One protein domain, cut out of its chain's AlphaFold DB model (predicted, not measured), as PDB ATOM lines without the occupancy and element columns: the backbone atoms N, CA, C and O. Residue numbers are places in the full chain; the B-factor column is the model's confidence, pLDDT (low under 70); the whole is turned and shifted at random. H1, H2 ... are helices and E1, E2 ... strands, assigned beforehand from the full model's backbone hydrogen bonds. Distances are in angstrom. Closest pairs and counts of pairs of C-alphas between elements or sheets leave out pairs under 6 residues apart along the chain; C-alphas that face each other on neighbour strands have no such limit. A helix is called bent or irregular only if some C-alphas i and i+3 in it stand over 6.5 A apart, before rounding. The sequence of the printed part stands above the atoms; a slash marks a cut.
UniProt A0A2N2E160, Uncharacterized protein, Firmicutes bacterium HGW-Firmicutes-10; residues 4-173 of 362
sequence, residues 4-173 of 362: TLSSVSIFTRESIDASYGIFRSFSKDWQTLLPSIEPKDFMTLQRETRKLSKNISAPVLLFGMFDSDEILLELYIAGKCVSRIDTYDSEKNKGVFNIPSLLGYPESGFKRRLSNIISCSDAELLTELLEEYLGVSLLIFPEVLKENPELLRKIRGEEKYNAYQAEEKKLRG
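Overview. This is residues 4 to 173 of the 362 residues of an uncharacterized protein of Firmicutes bacterium HGW-Firmicutes-10 (UniProt A0A2N2E160). A twisted sheet of five strands has H1 along one face, while H2 and H4 lie over the opposite face, with H3 joining them farther out from the sheet. From H4 the last helix, H6, runs away as an arm whose residues 166 to 172 stick out, and the short H5 lies far out on the stretch between H4 and H6. The printed part has 170 residues with six named helices and five named strands, in the order E1, E2, H1, E3, E4, E5, H2, H3, H4, H5, H6. The sheet's order is E2, E1, E3, E4, E5, antiparallel throughout, and the class is mixed, helices and strands. The whole is compact, with a radius of gyration of the C-alphas of 15.7 A and spans of 51 by 38 by 33 A.

Along the chain. E1, residues 4 to 11, begins at C-alpha 4 (43.961, 20.525, 15.840) and is 23.6 A long. E2 is residues 30 to 33, 10.1 A. H1, residues 42 to 55, begins at C-alpha 42 (44.171, 10.735, 15.732) and is 19.8 A long. E3 is residues 60 to 66, 20.0 A; E4 is residues 71 to 77, 20.1 A; E5 is residues 80 to 86, 16.5 A. H2, residues 96 to 102, 10.5 A, is irregular: C-alphas 97 and 100 are 7.1 A apart. H3 is residues 110 to 117, 10.5 A; H4 is residues 123 to 133, 14.9 A; H5 is residues 144 to 147, 5.2 A. H6, residues 155 to 172, 26.0 A, is only just irregular, with C-alphas 155 and 158 6.6 A apart, and ends at C-alpha 172 (62.918, 33.114, -8.021).

Arrangement. E1 and E2 form a hairpin, with N 31 and O 10 2.9 A apart, within hydrogen-bond range. Residues 23 to 24 also pair, antiparallel, with residues 32 to 33 of E2. E1 and E3 are antiparallel at 168 degrees, with N 7 and O 63 at 3.0 A. E3, E4 and E5 form a meander, each strand the antiparallel neighbour of the one before; N 62 and O 74 are 2.8 A apart, and N 75 and O 83 2.9 A. E2, H1 and E3 make a split strand-helix-strand unit, two strands running the same way with E1 between them, and its crossover is right-handed. H1 is on the sheet at a height of 8.0 A, over E3 and E4, and runs along the strands; its closest C-alphas to E4 are Ser 53 and Ile 77, 5.3 A. H2 is on the opposite face at a height of 8.6 A, slantwise to the strands; the C-alphas of Ser 83 and Val 96 are its closest to E5, 5.4 A. H4 is on the same face as H2, over E4 at a height of 10.2 A. H3 is not on the sheet. H2 and H3 form a helical hairpin and touch at Phe 97 and Lys 111, closest C-alphas 5.5 A. H3 and H4, also a helical hairpin, touch at a shallow tilt of 16 degrees, closest C-alphas Ile 117 and Leu 129, 6.3 A. H6 touches H4 with residues 156 to 161 alone, at a steep tilt of 64 degrees, closest C-alphas Glu 132 and Gly 157, 3.9 A. H5 touches no helix and is not on the sheet. Every O i to N i+4 pair is within hydrogen-bond range in H3 and H4; the counts are 9 of 10 in H1, 12 of 14 in H6 and 1 of 3 in H2, where 3 of 4 O i to N i+3 pairs are within range, and H5 is too short for an O i to N i+4 pair.

Size, cuts and confidence. The C-alphas of Ser 19 and Gly 173, the two farthest apart, are 51.5 A from each other. The printed part has no cut. The link from E1 to E2, 18 residues, is long. The mean pLDDT of the printed part is 75.1; 51 residues are under 70, among them residues 35 to 40 and 140 to 173.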
ATOM      1  N   THR A   4      44.804  19.332  15.950       64.75
ATOM      2  CA  THR A   4      43.961  20.525  15.840       64.75
ATOM      3  C   THR A   4      42.819  20.294  14.855       64.75
ATOM      4  O   THR A   4      41.666  20.596  15.150       64.75
ATOM      5  N   LEU A   5      43.134  19.721  13.687       76.50
ATOM      6  CA  LEU A   5      42.188  19.433  12.606       76.50
ATOM      7  C   LEU A   5      42.526  18.084  11.962       76.50
ATOM      8  O   LEU A   5      43.693  17.723  11.824       76.50
ATOM      9  N   SER A   6      41.510  17.321  11.553       84.69
ATOM     10  CA  SER A   6      41.701  16.059  10.827       84.69
ATOM     11  C   SER A   6      40.506  15.718   9.939       84.69
ATOM     12  O   SER A   6      39.387  16.169  10.189       84.69
ATOM     13  N   SER A   7      40.738  14.924   8.893       85.12
ATOM     14  CA  SER A   7      39.699  14.478   7.959       85.12
ATOM     15  C   SER A   7      39.993  13.088   7.386       85.12
ATOM     16  O   SER A   7      41.133  12.614   7.392       85.12
ATOM     17  N   VAL A   8      38.938  12.411   6.917       90.31
ATOM     18  CA  VAL A   8      39.011  11.079   6.296       90.31
ATOM     19  C   VAL A   8      38.201  11.075   5.002       90.31
ATOM     20  O   VAL A   8      36.971  11.114   5.036       90.31
ATOM     21  N   SER A   9      38.886  11.000   3.861       89.69
ATOM     22  CA  SER A   9      38.291  11.100   2.522       89.69
ATOM     23  C   SER A   9      38.460   9.800   1.747       89.69
ATOM     24  O   SER A   9      39.563   9.275   1.643       89.69
ATOM     25  N   ILE A  10      37.386   9.271   1.164       91.31
ATOM     26  CA  ILE A  10      37.422   8.087   0.297       91.31
ATOM     27  C   ILE A  10      37.373   8.528  -1.162       91.31
ATOM     28  O   ILE A  10      36.485   9.292  -1.545       91.31
ATOM     29  N   PHE A  11      38.297   8.026  -1.980       90.44
ATOM     30  CA  PHE A  11      38.278   8.223  -3.426       90.44
ATOM     31  C   PHE A  11      37.415   7.135  -4.077       90.44
ATOM     32  O   PHE A  11      37.885   6.030  -4.346       90.44
ATOM     33  N   THR A  12      36.124   7.410  -4.269       86.56
ATOM     34  CA  THR A  12      35.183   6.468  -4.887       86.56
ATOM     35  C   THR A  12      33.982   7.160  -5.536       86.56
ATOM     36  O   THR A  12      33.468   8.172  -5.048       86.56
ATOM     37  N   ARG A  13      33.511   6.562  -6.638       82.00
ATOM     38  CA  ARG A  13      32.263   6.912  -7.338       82.00
ATOM     39  C   ARG A  13      31.055   6.106  -6.853       82.00
ATOM     40  O   ARG A  13      29.936   6.396  -7.262       82.00
ATOM     41  N   GLU A  14      31.279   5.095  -6.021       85.06
ATOM     42  CA  GLU A  14      30.235   4.227  -5.476       85.06
ATOM     43  C   GLU A  14      29.650   4.824  -4.189       85.06
ATOM     44  O   GLU A  14      30.326   5.552  -3.460       85.06
ATOM     45  N   SER A  15      28.386   4.526  -3.894       80.75
ATOM     46  CA  SER A  15      27.743   4.945  -2.646       80.75
ATOM     47  C   SER A  15      28.343   4.203  -1.450       80.75
ATOM     48  O   SER A  15      28.279   2.975  -1.397       80.75
ATOM     49  N   ILE A  16      28.874   4.938  -0.474       84.50
ATOM     50  CA  ILE A  16      29.370   4.352   0.776       84.50
ATOM     51  C   ILE A  16      28.183   3.924   1.653       84.50
ATOM     52  O   ILE A  16      27.213   4.665   1.805       84.50
ATOM     53  N   ASP A  17      28.271   2.732   2.247       83.12
ATOM     54  CA  ASP A  17      27.290   2.229   3.212       83.12
ATOM     55  C   ASP A  17      27.264   3.114   4.476       83.12
ATOM     56  O   ASP A  17      28.296   3.357   5.107       83.12
ATOM     57  N   ALA A  18      26.072   3.584   4.857       79.31
ATOM     58  CA  ALA A  18      25.865   4.491   5.987       79.31
ATOM     59  C   ALA A  18      26.277   3.898   7.352       79.31
ATOM     60  O   ALA A  18      26.511   4.650   8.299       79.31
ATOM     61  N   SER A  19      26.426   2.573   7.466       82.44
ATOM     62  CA  SER A  19      26.986   1.916   8.658       82.44
ATOM     63  C   SER A  19      28.455   2.278   8.926       82.44
ATOM     64  O   SER A  19      28.926   2.112  10.052       82.44
ATOM     65  N   TYR A  20      29.171   2.825   7.936       81.88
ATOM     66  CA  TYR A  20      30.524   3.359   8.107       81.88
ATOM     67  C   TYR A  20      30.570   4.832   8.550       81.88
ATOM     68  O   TYR A  20      31.655   5.329   8.855       81.88
ATOM     69  N   GLY A  21      29.429   5.528   8.598       84.00
ATOM     70  CA  GLY A  21      29.326   6.939   8.977       84.00
ATOM     71  C   GLY A  21      28.620   7.807   7.932       84.00
ATOM     72  O   GLY A  21      28.162   7.328   6.895       84.00
ATOM     73  N   ILE A  22      28.531   9.109   8.210       82.62
ATOM     74  CA  ILE A  22      27.908  10.088   7.311       82.62
ATOM     75  C   ILE A  22      28.990  10.681   6.406       82.62
ATOM     76  O   ILE A  22      29.846  11.432   6.869       82.62
ATOM     77  N   PHE A  23      28.935  10.368   5.113       82.81
ATOM     78  CA  PHE A  23      29.865  10.888   4.110       82.81
ATOM     79  C   PHE A  23      29.213  11.977   3.253       82.81
ATOM     80  O   PHE A  23      28.021  11.918   2.947       82.81
ATOM     81  N   ARG A  24      30.005  12.964   2.823       78.00
ATOM     82  CA  ARG A  24      29.574  14.021   1.899       78.00
ATOM     83  C   ARG A  24      30.620  14.260   0.814       78.00
ATOM     84  O   ARG A  24      31.816  14.322   1.091       78.00
ATOM     85  N   SER A  25      30.174  14.410  -0.433       75.06
ATOM     86  CA  SER A  25      31.057  14.791  -1.538       75.06
ATOM     87  C   SER A  25      31.191  16.312  -1.622       75.06
ATOM     88  O   SER A  25      30.209  17.030  -1.833       75.06
ATOM     89  N   PHE A  26      32.426  16.785  -1.445       70.06
ATOM     90  CA  PHE A  26      32.836  18.181  -1.641       70.06
ATOM     91  C   PHE A  26      33.620  18.372  -2.943       70.06
ATOM     92  O   PHE A  26      33.552  19.436  -3.551       70.06
ATOM     93  N   SER A  27      34.283  17.313  -3.412       70.94
ATOM     94  CA  SER A  27      35.071  17.299  -4.640       70.94
ATOM     95  C   SER A  27      34.733  16.094  -5.510       70.94
ATOM     96  O   SER A  27      34.261  15.066  -5.022       70.94
ATOM     97  N   LYS A  28      35.007  16.205  -6.816       73.31
ATOM     98  CA  LYS A  28      34.775  15.122  -7.779       73.31
ATOM     99  C   LYS A  28      35.513  13.847  -7.352       73.31
ATOM    100  O   LYS A  28      36.692  13.903  -7.024       73.31
ATOM    101  N   ASP A  29      34.814  12.715  -7.435       81.06
ATOM    102  CA  ASP A  29      35.305  11.366  -7.115       81.06
ATOM    103  C   ASP A  29      35.756  11.177  -5.643       81.06
ATOM    104  O   ASP A  29      36.239  10.105  -5.287       81.06
ATOM    105  N   TRP A  30      35.532  12.169  -4.768       85.00
ATOM    106  CA  TRP A  30      35.827  12.119  -3.333       85.00
ATOM    107  C   TRP A  30      34.560  12.204  -2.474       85.00
ATOM    108  O   TRP A  30      33.665  13.020  -2.718       85.00
ATOM    109  N   GLN A  31      34.524  11.414  -1.402       85.25
ATOM    110  CA  GLN A  31      33.494  11.434  -0.360       85.25
ATOM    111  C   GLN A  31      34.171  11.492   1.012       85.25
ATOM    112  O   GLN A  31      34.918  10.589   1.373       85.25
ATOM    113  N   THR A  32      33.939  12.562   1.774       84.69
ATOM    114  CA  THR A  32      34.620  12.811   3.056       84.69
ATOM    115  C   THR A  32      33.695  12.521   4.228       84.69
ATOM    116  O   THR A  32      32.527  12.914   4.202       84.69
ATOM    117  N   LEU A  33      34.211  11.822   5.237       85.06
ATOM    118  CA  LEU A  33      33.523  11.547   6.493       85.06
ATOM    119  C   LEU A  33      33.284  12.865   7.238       85.06
ATOM    120  O   LEU A  33      34.227  13.609   7.504       85.06
ATOM    121  N   LEU A  34      32.030  13.150   7.584       78.06
ATOM    122  CA  LEU A  34      31.705  14.262   8.471       78.06
ATOM    123  C   LEU A  34      32.087  13.891   9.914       78.06
ATOM    124  O   LEU A  34      31.851  12.748  10.321       78.06
ATOM    125  N   PRO A  35      32.665  14.819  10.699       67.69
ATOM    126  CA  PRO A  35      33.084  14.528  12.064       67.69
ATOM    127  C   PRO A  35      31.896  14.140  12.955       67.69
ATOM    128  O   PRO A  35      30.806  14.707  12.860       67.69
ATOM    129  N   SER A  36      32.128  13.179  13.850       63.88
ATOM    130  CA  SER A  36      31.223  12.879  14.959       63.88
ATOM    131  C   SER A  36      31.158  14.047  15.946       63.88
ATOM    132  O   SER A  36      32.099  14.829  16.054       63.88
ATOM    133  N   ILE A  37      30.059  14.138  16.705       49.75
ATOM    134  CA  ILE A  37      29.885  15.147  17.769       49.75
ATOM    135  C   ILE A  37      30.999  15.033  18.828       49.75
ATOM    136  O   ILE A  37      31.434  16.036  19.384       49.75
ATOM    137  N   GLU A  38      31.489  13.816  19.073       52.03
ATOM    138  CA  GLU A  38      32.679  13.568  19.887       52.03
ATOM    139  C   GLU A  38      33.953  13.613  19.017       52.03
ATOM    140  O   GLU A  38      34.032  12.869  18.027       52.03
ATOM    141  N   PRO A  39      34.965  14.430  19.373       58.34
ATOM    142  CA  PRO A  39      36.265  14.417  18.714       58.34
ATOM    143  C   PRO A  39      37.054  13.166  19.120       58.34
ATOM    144  O   PRO A  39      37.257  12.894  20.305       58.34
ATOM    145  N   LYS A  40      37.524  12.400  18.132       67.81
ATOM    146  CA  LYS A  40      38.370  11.217  18.352       67.81
ATOM    147  C   LYS A  40      39.845  11.595  18.302       67.81
ATOM    148  O   LYS A  40      40.243  12.436  17.502       67.81
ATOM    149  N   ASP A  41      40.672  10.915  19.094       81.25
ATOM    150  CA  ASP A  41      42.121  11.039  18.961       81.25
ATOM    151  C   ASP A  41      42.601  10.500  17.599       81.25
ATOM    152  O   ASP A  41      42.043   9.542  17.049       81.25
ATOM    153  N   PHE A  42      43.672  11.087  17.061       83.06
ATOM    154  CA  PHE A  42      44.171  10.735  15.732       83.06
ATOM    155  C   PHE A  42      44.651   9.275  15.625       83.06
ATOM    156  O   PHE A  42      44.528   8.664  14.565       83.06
ATOM    157  N   MET A  43      45.133   8.657  16.711       85.06
ATOM    158  CA  MET A  43      45.538   7.244  16.689       85.06
ATOM    159  C   MET A  43      44.329   6.301  16.632       85.06
ATOM    160  O   MET A  43      44.446   5.200  16.087       85.06
ATOM    161  N   THR A  44      43.173   6.699  17.160       86.56
ATOM    162  CA  THR A  44      41.893   6.009  16.948       86.56
ATOM    163  C   THR A  44      41.375   6.249  15.531       86.56
ATOM    164  O   THR A  44      41.058   5.275  14.843       86.56
ATOM    165  N   LEU A  45      41.395   7.492  15.038       87.38
ATOM    166  CA  LEU A  45      40.985   7.829  13.668       87.38
ATOM    167  C   LEU A  45      41.815   7.074  12.610       87.38
ATOM    168  O   LEU A  45      41.266   6.545  11.643       87.38
ATOM    169  N   GLN A  46      43.122   6.914  12.833       90.44
ATOM    170  CA  GLN A  46      44.015   6.109  11.996       90.44
ATOM    171  C   GLN A  46      43.633   4.618  11.998       90.44
ATOM    172  O   GLN A  46      43.581   3.982  10.940       90.44
ATOM    173  N   ARG A  47      43.314   4.039  13.167       91.00
ATOM    174  CA  ARG A  47      42.840   2.642  13.271       91.00
ATOM    175  C   ARG A  47      41.512   2.442  12.545       91.00
ATOM    176  O   ARG A  47      41.320   1.397  11.925       91.00
ATOM    177  N   GLU A  48      40.602   3.409  12.624       90.12
ATOM    178  CA  GLU A  48      39.307   3.368  11.941       90.12
ATOM    179  C   GLU A  48      39.464   3.514  10.425       90.12
ATOM    180  O   GLU A  48      39.011   2.637   9.696       90.12
ATOM    181  N   THR A  49      40.227   4.500   9.947       91.94
ATOM    182  CA  THR A  49      40.596   4.680   8.525       91.94
ATOM    183  C   THR A  49      41.228   3.412   7.932       91.94
ATOM    184  O   THR A  49      40.906   2.965   6.824       91.94
ATOM    185  N   ARG A  50      42.090   2.743   8.706       93.00
ATOM    186  CA  ARG A  50      42.703   1.471   8.312       93.00
ATOM    187  C   ARG A  50      41.701   0.308   8.237       93.00
ATOM    188  O   ARG A  50      41.877  -0.573   7.398       93.00
ATOM    189  N   LYS A  51      40.653   0.278   9.068       91.75
ATOM    190  CA  LYS A  51      39.537  -0.683   8.926       91.75
ATOM    191  C   LYS A  51      38.667  -0.333   7.713       91.75
ATOM    192  O   LYS A  51      38.363  -1.208   6.910       91.75
ATOM    193  N   LEU A  52      38.334   0.945   7.548       91.06
ATOM    194  CA  LEU A  52      37.481   1.491   6.491       91.06
ATOM    195  C   LEU A  52      38.011   1.136   5.090       91.06
ATOM    196  O   LEU A  52      37.313   0.506   4.298       91.06
ATOM    197  N   SER A  53      39.297   1.403   4.840       92.81
ATOM    198  CA  SER A  53      40.004   1.023   3.600       92.81
ATOM    199  C   SER A  53      40.127  -0.485   3.361       92.81
ATOM    200  O   SER A  53      40.389  -0.902   2.233       92.81
ATOM    201  N   LYS A  54      39.976  -1.325   4.395       92.44
ATOM    202  CA  LYS A  54      39.926  -2.788   4.246       92.44
ATOM    203  C   LYS A  54      38.545  -3.258   3.779       92.44
ATOM    204  O   LYS A  54      38.469  -4.237   3.048       92.44
ATOM    205  N   ASN A  55      37.485  -2.571   4.197       90.62
ATOM    206  CA  ASN A  55      36.107  -2.969   3.916       90.62
ATOM    207  C   ASN A  55      35.610  -2.428   2.567       90.62
ATOM    208  O   ASN A  55      35.014  -3.169   1.795       90.62
ATOM    209  N   ILE A  56      35.877  -1.151   2.270       85.94
ATOM    210  CA  ILE A  56      35.341  -0.454   1.086       85.94
ATOM    211  C   ILE A  56      36.185  -0.722  -0.178       85.94
ATOM    212  O   ILE A  56      35.758  -0.432  -1.286       85.94
ATOM    213  N   SER A  57      37.384  -1.302  -0.042       80.81
ATOM    214  CA  SER A  57      38.315  -1.632  -1.145       80.81
ATOM    215  C   SER A  57      38.802  -0.451  -2.013       80.81
ATOM    216  O   SER A  57      39.634  -0.651  -2.896       80.81
ATOM    217  N   ALA A  58      38.364   0.774  -1.722       87.94
ATOM    218  CA  ALA A  58      38.814   2.018  -2.342       87.94
ATOM    219  C   ALA A  58      40.006   2.662  -1.592       87.94
ATOM    220  O   ALA A  58      40.250   2.332  -0.423       87.94
ATOM    221  N   PRO A  59      40.738   3.609  -2.215       91.75
ATOM    222  CA  PRO A  59      41.704   4.449  -1.516       91.75
ATOM    223  C   PRO A  59      41.019   5.336  -0.469       91.75
ATOM    224  O   PRO A  59      40.081   6.069  -0.781       91.75
ATOM    225  N   VAL A  60      41.514   5.292   0.768       93.75
ATOM    226  CA  VAL A  60      41.084   6.171   1.863       93.75
ATOM    227  C   VAL A  60      42.260   7.022   2.313       93.75
ATOM    228  O   VAL A  60      43.285   6.503   2.755       93.75
ATOM    229  N   LEU A  61      42.099   8.329   2.190       93.31
ATOM    230  CA  LEU A  61      43.009   9.361   2.650       93.31
ATOM    231  C   LEU A  61      42.670   9.730   4.099       93.31
ATOM    232  O   LEU A  61      41.516  10.008   4.411       93.31
ATOM    233  N   LEU A  62      43.680   9.754   4.958       93.12
ATOM    234  CA  LEU A  62      43.657  10.347   6.290       93.12
ATOM    235  C   LEU A  62      44.527  11.602   6.259       93.12
ATOM    236  O   LEU A  62      45.649  11.547   5.753       93.12
ATOM    237  N   PHE A  63      44.040  12.693   6.835       91.31
ATOM    238  CA  PHE A  63      44.801  13.920   7.043       91.31
ATOM    239  C   PHE A  63      44.697  14.361   8.504       91.31
ATOM    240  O   PHE A  63      43.635  14.240   9.117       91.31
ATOM    241  N   GLY A  64      45.792  14.880   9.054       87.88
ATOM    242  CA  GLY A  64      45.843  15.529  10.358       87.88
ATOM    243  C   GLY A  64      46.831  16.689  10.355       87.88
ATOM    244  O   GLY A  64      47.946  16.543   9.856       87.88
ATOM    245  N   MET A  65      46.409  17.806  10.941       80.81
ATOM    246  CA  MET A  65      47.218  18.982  11.249       80.81
ATOM    247  C   MET A  65      47.275  19.129  12.775       80.81
ATOM    248  O   MET A  65      46.254  18.960  13.453       80.81
ATOM    249  N   PHE A  66      48.465  19.366  13.319       80.19
ATOM    250  CA  PHE A  66      48.743  19.348  14.760       80.19
ATOM    251  C   PHE A  66      49.155  20.744  15.246       80.19
ATOM    252  O   PHE A  66      49.585  21.571  14.447       80.19
ATOM    253  N   ASP A  67      49.082  20.988  16.559       71.19
ATOM    254  CA  ASP A  67      49.267  22.323  17.171       71.19
ATOM    255  C   ASP A  67      50.703  22.895  17.051       71.19
ATOM    256  O   ASP A  67      51.004  23.965  17.576       71.19
ATOM    257  N   SER A  68      51.601  22.152  16.402       65.06
ATOM    258  CA  SER A  68      53.006  22.466  16.114       65.06
ATOM    259  C   SER A  68      53.271  22.701  14.615       65.06
ATOM    260  O   SER A  68      54.406  22.559  14.165       65.06
ATOM    261  N   ASP A  69      52.226  23.011  13.838       68.12
ATOM    262  CA  ASP A  69      52.244  23.178  12.373       68.12
ATOM    263  C   ASP A  69      52.719  21.920  11.605       68.12
ATOM    264  O   ASP A  69      53.077  21.947  10.424       68.12
ATOM    265  N   GLU A  70      52.689  20.766  12.273       79.38
ATOM    266  CA  GLU A  70      52.979  19.465  11.677       79.38
ATOM    267  C   GLU A  70      51.781  18.963  10.860       79.38
ATOM    268  O   GLU A  70      50.621  19.149  11.238       79.38
ATOM    269  N   ILE A  71      52.064  18.263   9.760       85.50
ATOM    270  CA  ILE A  71      51.069  17.643   8.884       85.50
ATOM    271  C   ILE A  71      51.414  16.168   8.689       85.50
ATOM    272  O   ILE A  71      52.534  15.810   8.311       85.50
ATOM    273  N   LEU A  72      50.407  15.317   8.892       90.75
ATOM    274  CA  LEU A  72      50.445  13.891   8.588       90.75
ATOM    275  C   LEU A  72      49.315  13.541   7.620       90.75
ATOM    276  O   LEU A  72      48.135  13.625   7.953       90.75
ATOM    277  N   LEU A  73      49.693  13.099   6.424       93.00
ATOM    278  CA  LEU A  73      48.789  12.653   5.371       93.00
ATOM    279  C   LEU A  73      49.120  11.204   5.007       93.00
ATOM    280  O   LEU A  73      50.228  10.902   4.568       93.00
ATOM    281  N   GLU A  74      48.162  10.295   5.167       94.00
ATOM    282  CA  GLU A  74      48.329   8.863   4.891       94.00
ATOM    283  C   GLU A  74      47.268   8.355   3.914       94.00
ATOM    284  O   GLU A  74      46.074   8.547   4.121       94.00
ATOM    285  N   LEU A  75      47.690   7.639   2.870       94.06
ATOM    286  CA  LEU A  75      46.789   6.959   1.940       94.06
ATOM    287  C   LEU A  75      46.773   5.457   2.238       94.06
ATOM    288  O   LEU A  75      47.815   4.790   2.216       94.06
ATOM    289  N   TYR A  76      45.582   4.921   2.479       94.12
ATOM    290  CA  TYR A  76      45.326   3.522   2.792       94.12
ATOM    291  C   TYR A  76      44.558   2.812   1.676       94.12
ATOM    292  O   TYR A  76      43.547   3.310   1.196       94.12
ATOM    293  N   ILE A  77      44.993   1.600   1.322       92.50
ATOM    294  CA  ILE A  77      44.270   0.679   0.429       92.50
ATOM    295  C   ILE A  77      44.283  -0.710   1.071       92.50
ATOM    296  O   ILE A  77      45.328  -1.159   1.551       92.50
ATOM    297  N   ALA A  78      43.135  -1.394   1.104       91.50
ATOM    298  CA  ALA A  78      42.979  -2.743   1.664       91.50
ATOM    299  C   ALA A  78      43.564  -2.905   3.093       91.50
ATOM    300  O   ALA A  78      44.147  -3.937   3.439       91.50
ATOM    301  N   GLY A  79      43.468  -1.862   3.925       91.62
ATOM    302  CA  GLY A  79      44.027  -1.835   5.282       91.62
ATOM    303  C   GLY A  79      45.560  -1.746   5.370       91.62
ATOM    304  O   GLY A  79      46.137  -2.061   6.420       91.62
ATOM    305  N   LYS A  80      46.241  -1.314   4.301       92.25
ATOM    306  CA  LYS A  80      47.688  -1.045   4.257       92.25
ATOM    307  C   LYS A  80      47.947   0.429   3.937       92.25
ATOM    308  O   LYS A  80      47.415   0.936   2.955       92.25
ATOM    309  N   CYS A  81      48.817   1.083   4.709       92.94
ATOM    310  CA  CYS A  81      49.363   2.398   4.359       92.94
ATOM    311  C   CYS A  81      50.253   2.249   3.112       92.94
ATOM    312  O   CYS A  81      51.337   1.646   3.177       92.94
ATOM    313  N   VAL A  82      49.779   2.755   1.975       92.56
ATOM    314  CA  VAL A  82      50.472   2.721   0.676       92.56
ATOM    315  C   VAL A  82      51.266   3.999   0.420       92.56
ATOM    316  O   VAL A  82      52.333   3.914  -0.187       92.56
ATOM    317  N   SER A  83      50.818   5.137   0.961       92.31
ATOM    318  CA  SER A  83      51.574   6.392   0.973       92.31
ATOM    319  C   SER A  83      51.484   7.105   2.328       92.31
ATOM    320  O   SER A  83      50.466   6.975   3.003       92.31
ATOM    321  N   ARG A  84      52.534   7.838   2.715       92.62
ATOM    322  CA  ARG A  84      52.628   8.699   3.905       92.62
ATOM    323  C   ARG A  84      53.484   9.928   3.591       92.62
ATOM    324  O   ARG A  84      54.616   9.755   3.132       92.62
ATOM    325  N   ILE A  85      52.944  11.112   3.869       90.19
ATOM    326  CA  ILE A  85      53.652  12.391   4.018       90.19
ATOM    327  C   ILE A  85      53.581  12.769   5.502       90.19
ATOM    328  O   ILE A  85      52.507  12.743   6.093       90.19
ATOM    329  N   ASP A  86      54.723  13.091   6.086       88.56
ATOM    330  CA  ASP A  86      54.963  13.389   7.494       88.56
ATOM    331  C   ASP A  86      55.992  14.530   7.522       88.56
ATOM    332  O   ASP A  86      57.119  14.357   7.039       88.56
ATOM    333  N   THR A  87      55.583  15.725   7.963       79.88
ATOM    334  CA  THR A  87      56.476  16.901   7.979       79.88
ATOM    335  C   THR A  87      57.388  16.935   9.205       79.88
ATOM    336  O   THR A  87      58.469  17.518   9.131       79.88
ATOM    337  N   TYR A  88      57.003  16.258  10.293       78.94
ATOM    338  CA  TYR A  88      57.796  16.131  11.517       78.94
ATOM    339  C   TYR A  88      58.945  15.132  11.346       78.94
ATOM    340  O   TYR A  88      60.107  15.450  11.602       78.94
ATOM    341  N   ASP A  89      58.634  13.920  10.881       77.44
ATOM    342  CA  ASP A  89      59.616  12.866  10.636       77.44
ATOM    343  C   ASP A  89      59.569  12.403   9.181       77.44
ATOM    344  O   ASP A  89      58.918  11.420   8.807       77.44
ATOM    345  N   SER A  90      60.344  13.107   8.361       73.44
ATOM    346  CA  SER A  90      60.463  12.817   6.940       73.44
ATOM    347  C   SER A  90      61.131  11.475   6.616       73.44
ATOM    348  O   SER A  90      61.043  11.043   5.466       73.44
ATOM    349  N   GLU A  91      61.725  10.764   7.585       73.44
ATOM    350  CA  GLU A  91      62.212   9.389   7.387       73.44
ATOM    351  C   GLU A  91      61.062   8.365   7.395       73.44
ATOM    352  O   GLU A  91      61.193   7.281   6.822       73.44
ATOM    353  N   LYS A  92      59.892   8.717   7.954       77.69
ATOM    354  CA  LYS A  92      58.658   7.917   7.830       77.69
ATOM    355  C   LYS A  92      57.962   8.076   6.473       77.69
ATOM    356  O   LYS A  92      57.008   7.339   6.197       77.69
ATOM    357  N   ASN A  93      58.410   9.001   5.618       82.69
ATOM    358  CA  ASN A  93      57.805   9.230   4.308       82.69
ATOM    359  C   ASN A  93      57.947   8.006   3.403       82.69
ATOM    360  O   ASN A  93      59.029   7.467   3.180       82.69
ATOM    361  N   LYS A  94      56.823   7.577   2.831       88.06
ATOM    362  CA  LYS A  94      56.724   6.335   2.064       88.06
ATOM    363  C   LYS A  94      55.780   6.549   0.900       88.06
ATOM    364  O   LYS A  94      54.699   7.075   1.101       88.06
ATOM    365  N   GLY A  95      56.145   6.116  -0.306       82.75
ATOM    366  CA  GLY A  95      55.211   6.064  -1.441       82.75
ATOM    367  C   GLY A  95      54.632   7.410  -1.907       82.75
ATOM    368  O   GLY A  95      53.744   7.396  -2.752       82.75
ATOM    369  N   VAL A  96      55.137   8.550  -1.409       81.62
ATOM    370  CA  VAL A  96      54.627   9.916  -1.654       81.62
ATOM    371  C   VAL A  96      54.293  10.153  -3.128       81.62
ATOM    372  O   VAL A  96      53.171  10.508  -3.480       81.62
ATOM    373  N   PHE A  97      55.245   9.865  -4.014       80.94
ATOM    374  CA  PHE A  97      55.111  10.100  -5.453       80.94
ATOM    375  C   PHE A  97      54.180   9.118  -6.187       80.94
ATOM    376  O   PHE A  97      53.931   9.316  -7.372       80.94
ATOM    377  N   ASN A  98      53.642   8.106  -5.500       79.81
ATOM    378  CA  ASN A  98      52.679   7.150  -6.049       79.81
ATOM    379  C   ASN A  98      51.223   7.598  -5.830       79.81
ATOM    380  O   ASN A  98      50.326   7.018  -6.431       79.81
ATOM    381  N   ILE A  99      50.958   8.612  -4.990       78.81
ATOM    382  CA  ILE A  99      49.587   9.094  -4.734       78.81
ATOM    383  C   ILE A  99      48.808   9.390  -6.038       78.81
ATOM    384  O   ILE A  99      47.671   8.938  -6.134       78.81
ATOM    385  N   PRO A 100      49.378  10.046  -7.074       74.38
ATOM    386  CA  PRO A 100      48.641  10.359  -8.304       74.38
ATOM    387  C   PRO A 100      48.168   9.117  -9.059       74.38
ATOM    388  O   PRO A 100      47.001   9.039  -9.431       74.38
ATOM    389  N   SER A 101      49.034   8.116  -9.245       76.56
ATOM    390  CA  SER A 101      48.666   6.885  -9.955       76.56
ATOM    391  C   SER A 101      47.698   6.018  -9.143       76.56
ATOM    392  O   SER A 101      46.831   5.372  -9.725       76.56
ATOM    393  N   LEU A 102      47.757   6.079  -7.807       79.12
ATOM    394  CA  LEU A 102      46.768   5.462  -6.912       79.12
ATOM    395  C   LEU A 102      45.391   6.161  -6.934       79.12
ATOM    396  O   LEU A 102      44.406   5.554  -6.519       79.12
ATOM    397  N   LEU A 103      45.313   7.399  -7.438       77.44
ATOM    398  CA  LEU A 103      44.076   8.162  -7.679       77.44
ATOM    399  C   LEU A 103      43.695   8.222  -9.177       77.44
ATOM    400  O   LEU A 103      42.747   8.908  -9.557       77.44
ATOM    401  N   GLY A 104      44.417   7.512 -10.052       71.31
ATOM    402  CA  GLY A 104      44.159   7.496 -11.497       71.31
ATOM    403  C   GLY A 104      44.464   8.812 -12.226       71.31
ATOM    404  O   GLY A 104      43.904   9.064 -13.293       71.31
ATOM    405  N   TYR A 105      45.320   9.667 -11.663       71.50
ATOM    406  CA  TYR A 105      45.766  10.913 -12.296       71.50
ATOM    407  C   TYR A 105      46.909  10.633 -13.295       71.50
ATOM    408  O   TYR A 105      47.694   9.705 -13.077       71.50
ATOM    409  N   PRO A 106      47.025  11.403 -14.398       62.94
ATOM    410  CA  PRO A 106      48.052  11.176 -15.417       62.94
ATOM    411  C   PRO A 106      49.479  11.363 -14.871       62.94
ATOM    412  O   PRO A 106      49.709  12.120 -13.936       62.94
ATOM    413  N   GLU A 107      50.463  10.682 -15.459       56.97
ATOM    414  CA  GLU A 107      51.808  10.582 -14.863       56.97
ATOM    415  C   GLU A 107      52.708  11.816 -15.083       56.97
ATOM    416  O   GLU A 107      53.661  12.052 -14.332       56.97
ATOM    417  N   SER A 108      52.449  12.616 -16.122       61.88
ATOM    418  CA  SER A 108      53.378  13.648 -16.595       61.88
ATOM    419  C   SER A 108      53.450  14.870 -15.668       61.88
ATOM    420  O   SER A 108      52.495  15.616 -15.478       61.88
ATOM    421  N   GLY A 109      54.630  15.113 -15.088       65.69
ATOM    422  CA  GLY A 109      54.929  16.297 -14.266       65.69
ATOM    423  C   GLY A 109      54.479  16.224 -12.799       65.69
ATOM    424  O   GLY A 109      55.084  16.893 -11.957       65.69
ATOM    425  N   PHE A 110      53.513  15.364 -12.463       73.31
ATOM    426  CA  PHE A 110      52.933  15.233 -11.118       73.31
ATOM    427  C   PHE A 110      53.985  15.026 -10.018       73.31
ATOM    428  O   PHE A 110      54.002  15.768  -9.036       73.31
ATOM    429  N   LYS A 111      54.957  14.124 -10.221       75.56
ATOM    430  CA  LYS A 111      56.060  13.899  -9.265       75.56
ATOM    431  C   LYS A 111      56.830  15.182  -8.914       75.56
ATOM    432  O   LYS A 111      57.154  15.394  -7.747       75.56
ATOM    433  N   ARG A 112      57.118  16.041  -9.902       75.88
ATOM    434  CA  ARG A 112      57.824  17.316  -9.685       75.88
ATOM    435  C   ARG A 112      56.934  18.311  -8.943       75.88
ATOM    436  O   ARG A 112      57.401  18.944  -8.005       75.88
ATOM    437  N   ARG A 113      55.658  18.402  -9.325       75.81
ATOM    438  CA  ARG A 113      54.663  19.255  -8.660       75.81
ATOM    439  C   ARG A 113      54.530  18.904  -7.176       75.81
ATOM    440  O   ARG A 113      54.719  19.784  -6.346       75.81
ATOM    441  N   LEU A 114      54.331  17.628  -6.838       81.69
ATOM    442  CA  LEU A 114      54.267  17.186  -5.440       81.69
ATOM    443  C   LEU A 114      55.570  17.452  -4.684       81.69
ATOM    444  O   LEU A 114      55.518  17.896  -3.545       81.69
ATOM    445  N   SER A 115      56.729  17.236  -5.314       77.81
ATOM    446  CA  SER A 115      58.032  17.522  -4.697       77.81
ATOM    447  C   SER A 115      58.225  19.006  -4.366       77.81
ATOM    448  O   SER A 115      58.860  19.317  -3.362       77.81
ATOM    449  N   ASN A 116      57.687  19.915  -5.186       74.88
ATOM    450  CA  ASN A 116      57.668  21.346  -4.883       74.88
ATOM    451  C   ASN A 116      56.695  21.652  -3.732       74.88
ATOM    452  O   ASN A 116      57.048  22.415  -2.840       74.88
ATOM    453  N   ILE A 117      55.500  21.051  -3.740       77.75
ATOM    454  CA  ILE A 117      54.463  21.283  -2.723       77.75
ATOM    455  C   ILE A 117      54.946  20.842  -1.338       77.75
ATOM    456  O   ILE A 117      54.973  21.665  -0.434       77.75
ATOM    457  N   ILE A 118      55.456  19.615  -1.183       81.69
ATOM    458  CA  ILE A 118      56.000  19.114   0.102       81.69
ATOM    459  C   ILE A 118      57.301  19.810   0.552       81.69
ATOM    460  O   ILE A 118      57.861  19.440   1.580       81.69
ATOM    461  N   SER A 119      57.807  20.776  -0.223       71.88
ATOM    462  CA  SER A 119      58.913  21.662   0.170       71.88
ATOM    463  C   SER A 119      58.423  23.011   0.722       71.88
ATOM    464  O   SER A 119      59.250  23.853   1.068       71.88
ATOM    465  N   CYS A 120      57.107  23.241   0.781       67.00
ATOM    466  CA  CYS A 120      56.520  24.398   1.448       67.00
ATOM    467  C   CYS A 120      56.710  24.276   2.970       67.00
ATOM    468  O   CYS A 120      56.465  23.216   3.545       67.00
ATOM    469  N   SER A 121      57.171  25.354   3.607       68.44
ATOM    470  CA  SER A 121      57.440  25.425   5.052       68.44
ATOM    471  C   SER A 121      56.305  26.050   5.867       68.44
ATOM    472  O   SER A 121      56.421  26.150   7.082       68.44
ATOM    473  N   ASP A 122      55.257  26.525   5.198       72.94
ATOM    474  CA  ASP A 122      54.055  27.106   5.791       72.94
ATOM    475  C   ASP A 122      52.958  26.033   5.769       72.94
ATOM    476  O   ASP A 122      52.676  25.472   4.708       72.94
ATOM    477  N   ALA A 123      52.392  25.689   6.927       68.44
ATOM    478  CA  ALA A 123      51.465  24.566   7.052       68.44
ATOM    479  C   ALA A 123      50.074  24.857   6.468       68.44
ATOM    480  O   ALA A 123      49.454  23.958   5.891       68.44
ATOM    481  N   GLU A 124      49.594  26.101   6.551       69.94
ATOM    482  CA  GLU A 124      48.320  26.492   5.946       69.94
ATOM    483  C   GLU A 124      48.443  26.430   4.418       69.94
ATOM    484  O   GLU A 124      47.683  25.716   3.759       69.94
ATOM    485  N   LEU A 125      49.475  27.066   3.853       70.69
ATOM    486  CA  LEU A 125      49.741  27.065   2.414       70.69
ATOM    487  C   LEU A 125      50.079  25.662   1.879       70.69
ATOM    488  O   LEU A 125      49.608  25.289   0.803       70.69
ATOM    489  N   LEU A 126      50.845  24.852   2.621       79.94
ATOM    490  CA  LEU A 126      51.085  23.442   2.292       79.94
ATOM    491  C   LEU A 126      49.768  22.662   2.240       79.94
ATOM    492  O   LEU A 126      49.563  21.873   1.315       79.94
ATOM    493  N   THR A 127      48.859  22.900   3.188       79.38
ATOM    494  CA  THR A 127      47.546  22.250   3.193       79.38
ATOM    495  C   THR A 127      46.718  22.670   1.983       79.38
ATOM    496  O   THR A 127      46.203  21.797   1.293       79.38
ATOM    497  N   GLU A 128      46.649  23.959   1.643       76.00
ATOM    498  CA  GLU A 128      45.909  24.432   0.461       76.00
ATOM    499  C   GLU A 128      46.489  23.909  -0.866       76.00
ATOM    500  O   GLU A 128      45.745  23.529  -1.775       76.00
ATOM    501  N   LEU A 129      47.818  23.825  -0.975       78.75
ATOM    502  CA  LEU A 129      48.492  23.228  -2.129       78.75
ATOM    503  C   LEU A 129      48.242  21.709  -2.222       78.75
ATOM    504  O   LEU A 129      48.150  21.167  -3.324       78.75
ATOM    505  N   LEU A 130      48.095  21.008  -1.093       84.94
ATOM    506  CA  LEU A 130      47.683  19.600  -1.064       84.94
ATOM    507  C   LEU A 130      46.179  19.423  -1.354       84.94
ATOM    508  O   LEU A 130      45.830  18.466  -2.050       84.94
ATOM    509  N   GLU A 131      45.310  20.342  -0.899       79.25
ATOM    510  CA  GLU A 131      43.877  20.364  -1.245       79.25
ATOM    511  C   GLU A 131      43.700  20.461  -2.768       79.25
ATOM    512  O   GLU A 131      42.931  19.697  -3.359       79.25
ATOM    513  N   GLU A 132      44.467  21.340  -3.429       76.88
ATOM    514  CA  GLU A 132      44.530  21.373  -4.891       76.88
ATOM    515  C   GLU A 132      45.023  20.043  -5.461       76.88
ATOM    516  O   GLU A 132      44.352  19.432  -6.294       76.88
ATOM    517  N   TYR A 133      46.235  19.636  -5.082       79.69
ATOM    518  CA  TYR A 133      46.976  18.597  -5.790       79.69
ATOM    519  C   TYR A 133      46.258  17.242  -5.782       79.69
ATOM    520  O   TYR A 133      46.382  16.452  -6.720       79.69
ATOM    521  N   LEU A 134      45.501  16.987  -4.715       80.94
ATOM    522  CA  LEU A 134      44.668  15.805  -4.526       80.94
ATOM    523  C   LEU A 134      43.203  16.044  -4.915       80.94
ATOM    524  O   LEU A 134      42.402  15.115  -4.862       80.94
ATOM    525  N   GLY A 135      42.839  17.274  -5.286       75.81
ATOM    526  CA  GLY A 135      41.482  17.675  -5.634       75.81
ATOM    527  C   GLY A 135      40.475  17.391  -4.521       75.81
ATOM    528  O   GLY A 135      39.361  16.976  -4.822       75.81
ATOM    529  N   VAL A 136      40.846  17.560  -3.250       78.31
ATOM    530  CA  VAL A 136      40.068  17.146  -2.069       78.31
ATOM    531  C   VAL A 136      40.119  18.240  -1.011       78.31
ATOM    532  O   VAL A 136      41.144  18.897  -0.881       78.31
ATOM    533  N   SER A 137      39.055  18.434  -0.230       75.69
ATOM    534  CA  SER A 137      39.193  19.263   0.971       75.69
ATOM    535  C   SER A 137      39.785  18.428   2.105       75.69
ATOM    536  O   SER A 137      39.312  17.326   2.390       75.69
ATOM    537  N   LEU A 138      40.843  18.956   2.712       79.50
ATOM    538  CA  LEU A 138      41.571  18.385   3.840       79.50
ATOM    539  C   LEU A 138      41.115  19.031   5.154       79.50
ATOM    540  O   LEU A 138      41.062  18.344   6.177       79.50
ATOM    541  N   LEU A 139      40.723  20.312   5.120       74.00
ATOM    542  CA  LEU A 139      40.237  21.065   6.279       74.00
ATOM    543  C   LEU A 139      38.714  21.246   6.235       74.00
ATOM    544  O   LEU A 139      38.188  22.209   5.676       74.00
ATOM    545  N   ILE A 140      37.992  20.328   6.883       67.38
ATOM    546  CA  ILE A 140      36.556  20.490   7.124       67.38
ATOM    547  C   ILE A 140      36.330  21.306   8.397       67.38
ATOM    548  O   ILE A 140      36.583  20.836   9.502       67.38
ATOM    549  N   PHE A 141      35.760  22.497   8.222       63.75
ATOM    550  CA  PHE A 141      35.232  23.332   9.298       63.75
ATOM    551  C   PHE A 141      33.702  23.154   9.378       63.75
ATOM    552  O   PHE A 141      32.998  23.589   8.458       63.75
ATOM    553  N   PRO A 142      33.152  22.515  10.433       57.31
ATOM    554  CA  PRO A 142      31.710  22.276  10.570       57.31
ATOM    555  C   PRO A 142      30.852  23.550  10.534       57.31
ATOM    556  O   PRO A 142      29.680  23.494  10.174       57.31
ATOM    557  N   GLU A 143      31.432  24.693  10.890       58.56
ATOM    558  CA  GLU A 143      30.811  26.018  10.931       58.56
ATOM    559  C   GLU A 143      30.612  26.547   9.507       58.56
ATOM    560  O   GLU A 143      29.484  26.811   9.091       58.56
ATOM    561  N   VAL A 144      31.686  26.557   8.711       54.69
ATOM    562  CA  VAL A 144      31.662  26.948   7.291       54.69
ATOM    563  C   VAL A 144      30.703  26.057   6.489       54.69
ATOM    564  O   VAL A 144      30.005  26.539   5.598       54.69
ATOM    565  N   LEU A 145      30.594  24.770   6.842       54.28
ATOM    566  CA  LEU A 145      29.637  23.842   6.226       54.28
ATOM    567  C   LEU A 145      28.159  24.123   6.547       54.28
ATOM    568  O   LEU A 145      27.301  23.635   5.804       54.28
ATOM    569  N   LYS A 146      27.852  24.864   7.620       59.41
ATOM    570  CA  LYS A 146      26.490  25.339   7.933       59.41
ATOM    571  C   LYS A 146      26.168  26.611   7.148       59.41
ATOM    572  O   LYS A 146      25.053  26.746   6.656       59.41
ATOM    573  N   GLU A 147      27.137  27.517   7.027       55.19
ATOM    574  CA  GLU A 147      26.945  28.849   6.439       55.19
ATOM    575  C   GLU A 147      27.012  28.861   4.907       55.19
ATOM    576  O   GLU A 147      26.177  29.493   4.262       55.19
ATOM    577  N   ASN A 148      27.974  28.156   4.298       56.12
ATOM    578  CA  ASN A 148      28.110  28.092   2.842       56.12
ATOM    579  C   ASN A 148      28.541  26.687   2.366       56.12
ATOM    580  O   ASN A 148      29.726  26.432   2.128       56.12
ATOM    581  N   PRO A 149      27.584  25.757   2.182       55.16
ATOM    582  CA  PRO A 149      27.883  24.349   1.916       55.16
ATOM    583  C   PRO A 149      28.496  24.051   0.534       55.16
ATOM    584  O   PRO A 149      28.843  22.900   0.260       55.16
ATOM    585  N   GLU A 150      28.596  25.057  -0.338       52.91
ATOM    586  CA  GLU A 150      29.134  24.966  -1.702       52.91
ATOM    587  C   GLU A 150      30.599  25.438  -1.795       52.91
ATOM    588  O   GLU A 150      31.289  25.104  -2.758       52.91
ATOM    589  N   LEU A 151      31.103  26.161  -0.783       52.22
ATOM    590  CA  LEU A 151      32.391  26.877  -0.808       52.22
ATOM    591  C   LEU A 151      33.618  25.983  -1.087       52.22
ATOM    592  O   LEU A 151      34.621  26.446  -1.628       52.22
ATOM    593  N   LEU A 152      33.545  24.698  -0.728       51.41
ATOM    594  CA  LEU A 152      34.633  23.726  -0.904       51.41
ATOM    595  C   LEU A 152      34.716  23.142  -2.329       51.41
ATOM    596  O   LEU A 152      35.642  22.389  -2.630       51.41
ATOM    597  N   ARG A 153      33.774  23.462  -3.227       52.09
ATOM    598  CA  ARG A 153      33.721  22.870  -4.572       52.09
ATOM    599  C   ARG A 153      34.774  23.457  -5.513       52.09
ATOM    600  O   ARG A 153      34.501  24.360  -6.299       52.09
ATOM    601  N   LYS A 154      35.954  22.828  -5.514       47.47
ATOM    602  CA  LYS A 154      36.976  22.834  -6.586       47.47
ATOM    603  C   LYS A 154      37.730  24.154  -6.855       47.47
ATOM    604  O   LYS A 154      38.894  24.079  -7.236       47.47
ATOM    605  N   ILE A 155      37.127  25.331  -6.666       47.16
ATOM    606  CA  ILE A 155      37.708  26.629  -7.078       47.16
ATOM    607  C   ILE A 155      39.025  26.948  -6.347       47.16
ATOM    608  O   ILE A 155      39.977  27.388  -6.983       47.16
ATOM    609  N   ARG A 156      39.112  26.660  -5.038       49.31
ATOM    610  CA  ARG A 156      40.266  27.010  -4.180       49.31
ATOM    611  C   ARG A 156      41.638  26.586  -4.716       49.31
ATOM    612  O   ARG A 156      42.619  27.235  -4.378       49.31
ATOM    613  N   GLY A 157      41.723  25.497  -5.476       49.09
ATOM    614  CA  GLY A 157      43.006  24.879  -5.800       49.09
ATOM    615  C   GLY A 157      43.729  25.501  -6.996       49.09
ATOM    616  O   GLY A 157      44.819  26.056  -6.854       49.09
ATOM    617  N   GLU A 158      43.133  25.378  -8.186       48.72
ATOM    618  CA  GLU A 158      43.825  25.627  -9.460       48.72
ATOM    619  C   GLU A 158      44.234  27.096  -9.632       48.72
ATOM    620  O   GLU A 158      45.295  27.400 -10.180       48.72
ATOM    621  N   GLU A 159      43.450  28.024  -9.086       57.75
ATOM    622  CA  GLU A 159      43.793  29.447  -9.055       57.75
ATOM    623  C   GLU A 159      44.969  29.725  -8.102       57.75
ATOM    624  O   GLU A 159      45.892  30.459  -8.467       57.75
ATOM    625  N   LYS A 160      45.006  29.084  -6.922       59.03
ATOM    626  CA  LYS A 160      46.060  29.292  -5.913       59.03
ATOM    627  C   LYS A 160      47.420  28.755  -6.338       59.03
ATOM    628  O   LYS A 160      48.415  29.449  -6.156       59.03
ATOM    629  N   TYR A 161      47.499  27.579  -6.959       49.75
ATOM    630  CA  TYR A 161      48.784  27.077  -7.467       49.75
ATOM    631  C   TYR A 161      49.291  27.875  -8.670       49.75
ATOM    632  O   TYR A 161      50.498  28.085  -8.794       49.75
ATOM    633  N   ASN A 162      48.402  28.353  -9.548       56.53
ATOM    634  CA  ASN A 162      48.807  29.239 -10.639       56.53
ATOM    635  C   ASN A 162      49.283  30.604 -10.110       56.53
ATOM    636  O   ASN A 162      50.266  31.135 -10.629       56.53
ATOM    637  N   ALA A 163      48.673  31.130  -9.040       61.66
ATOM    638  CA  ALA A 163      49.176  32.299  -8.318       61.66
ATOM    639  C   ALA A 163      50.551  32.027  -7.675       61.66
ATOM    640  O   ALA A 163      51.503  32.742  -7.976       61.66
ATOM    641  N   TYR A 164      50.695  30.944  -6.904       52.50
ATOM    642  CA  TYR A 164      51.958  30.516  -6.286       52.50
ATOM    643  C   TYR A 164      53.082  30.316  -7.316       52.50
ATOM    644  O   TYR A 164      54.194  30.794  -7.121       52.50
ATOM    645  N   GLN A 165      52.806  29.675  -8.457       49.62
ATOM    646  CA  GLN A 165      53.772  29.531  -9.554       49.62
ATOM    647  C   GLN A 165      54.110  30.868 -10.222       49.62
ATOM    648  O   GLN A 165      55.254  31.073 -10.628       49.62
ATOM    649  N   ALA A 166      53.150  31.788 -10.358       58.97
ATOM    650  CA  ALA A 166      53.424  33.131 -10.862       58.97
ATOM    651  C   ALA A 166      54.282  33.941  -9.874       58.97
ATOM    652  O   ALA A 166      55.166  34.681 -10.306       58.97
ATOM    653  N   GLU A 167      54.069  33.766  -8.573       51.69
ATOM    654  CA  GLU A 167      54.811  34.409  -7.490       51.69
ATOM    655  C   GLU A 167      56.231  33.840  -7.344       51.69
ATOM    656  O   GLU A 167      57.191  34.590  -7.503       51.69
ATOM    657  N   GLU A 168      56.409  32.521  -7.223       47.22
ATOM    658  CA  GLU A 168      57.725  31.859  -7.297       47.22
ATOM    659  C   GLU A 168      58.478  32.228  -8.587       47.22
ATOM    660  O   GLU A 168      59.694  32.411  -8.573       47.22
ATOM    661  N   LYS A 169      57.784  32.413  -9.718       50.31
ATOM    662  CA  LYS A 169      58.411  32.858 -10.973       50.31
ATOM    663  C   LYS A 169      58.787  34.347 -10.973       50.31
ATOM    664  O   LYS A 169      59.781  34.690 -11.615       50.31
ATOM    665  N   LYS A 170      58.047  35.216 -10.271       48.75
ATOM    666  CA  LYS A 170      58.416  36.629 -10.037       48.75
ATOM    667  C   LYS A 170      59.605  36.752  -9.079       48.75
ATOM    668  O   LYS A 170      60.495  37.557  -9.334       48.75
ATOM    669  N   LEU A 171      59.613  35.960  -8.006       39.50
ATOM    670  CA  LEU A 171      60.599  36.023  -6.926       39.50
ATOM    671  C   LEU A 171      61.890  35.261  -7.265       39.50
ATOM    672  O   LEU A 171      62.981  35.760  -7.025       39.50
ATOM    673  N   ARG A 172      61.793  34.059  -7.846       39.34
ATOM    674  CA  ARG A 172      62.918  33.114  -8.021       39.34
ATOM    675  C   ARG A 172      63.139  32.650  -9.467       39.34
ATOM    676  O   ARG A 172      63.997  31.807  -9.730       39.34
ATOM    677  N   GLY A 173      62.390  33.191 -10.429       37.03
ATOM    678  CA  GLY A 173      62.581  32.909 -11.854       37.03
ATOM    679  C   GLY A 173      63.856  33.534 -12.441       37.03
ATOM    680  O   GLY A 173      64.429  34.467 -11.890       37.03
TER     681      GLY A 173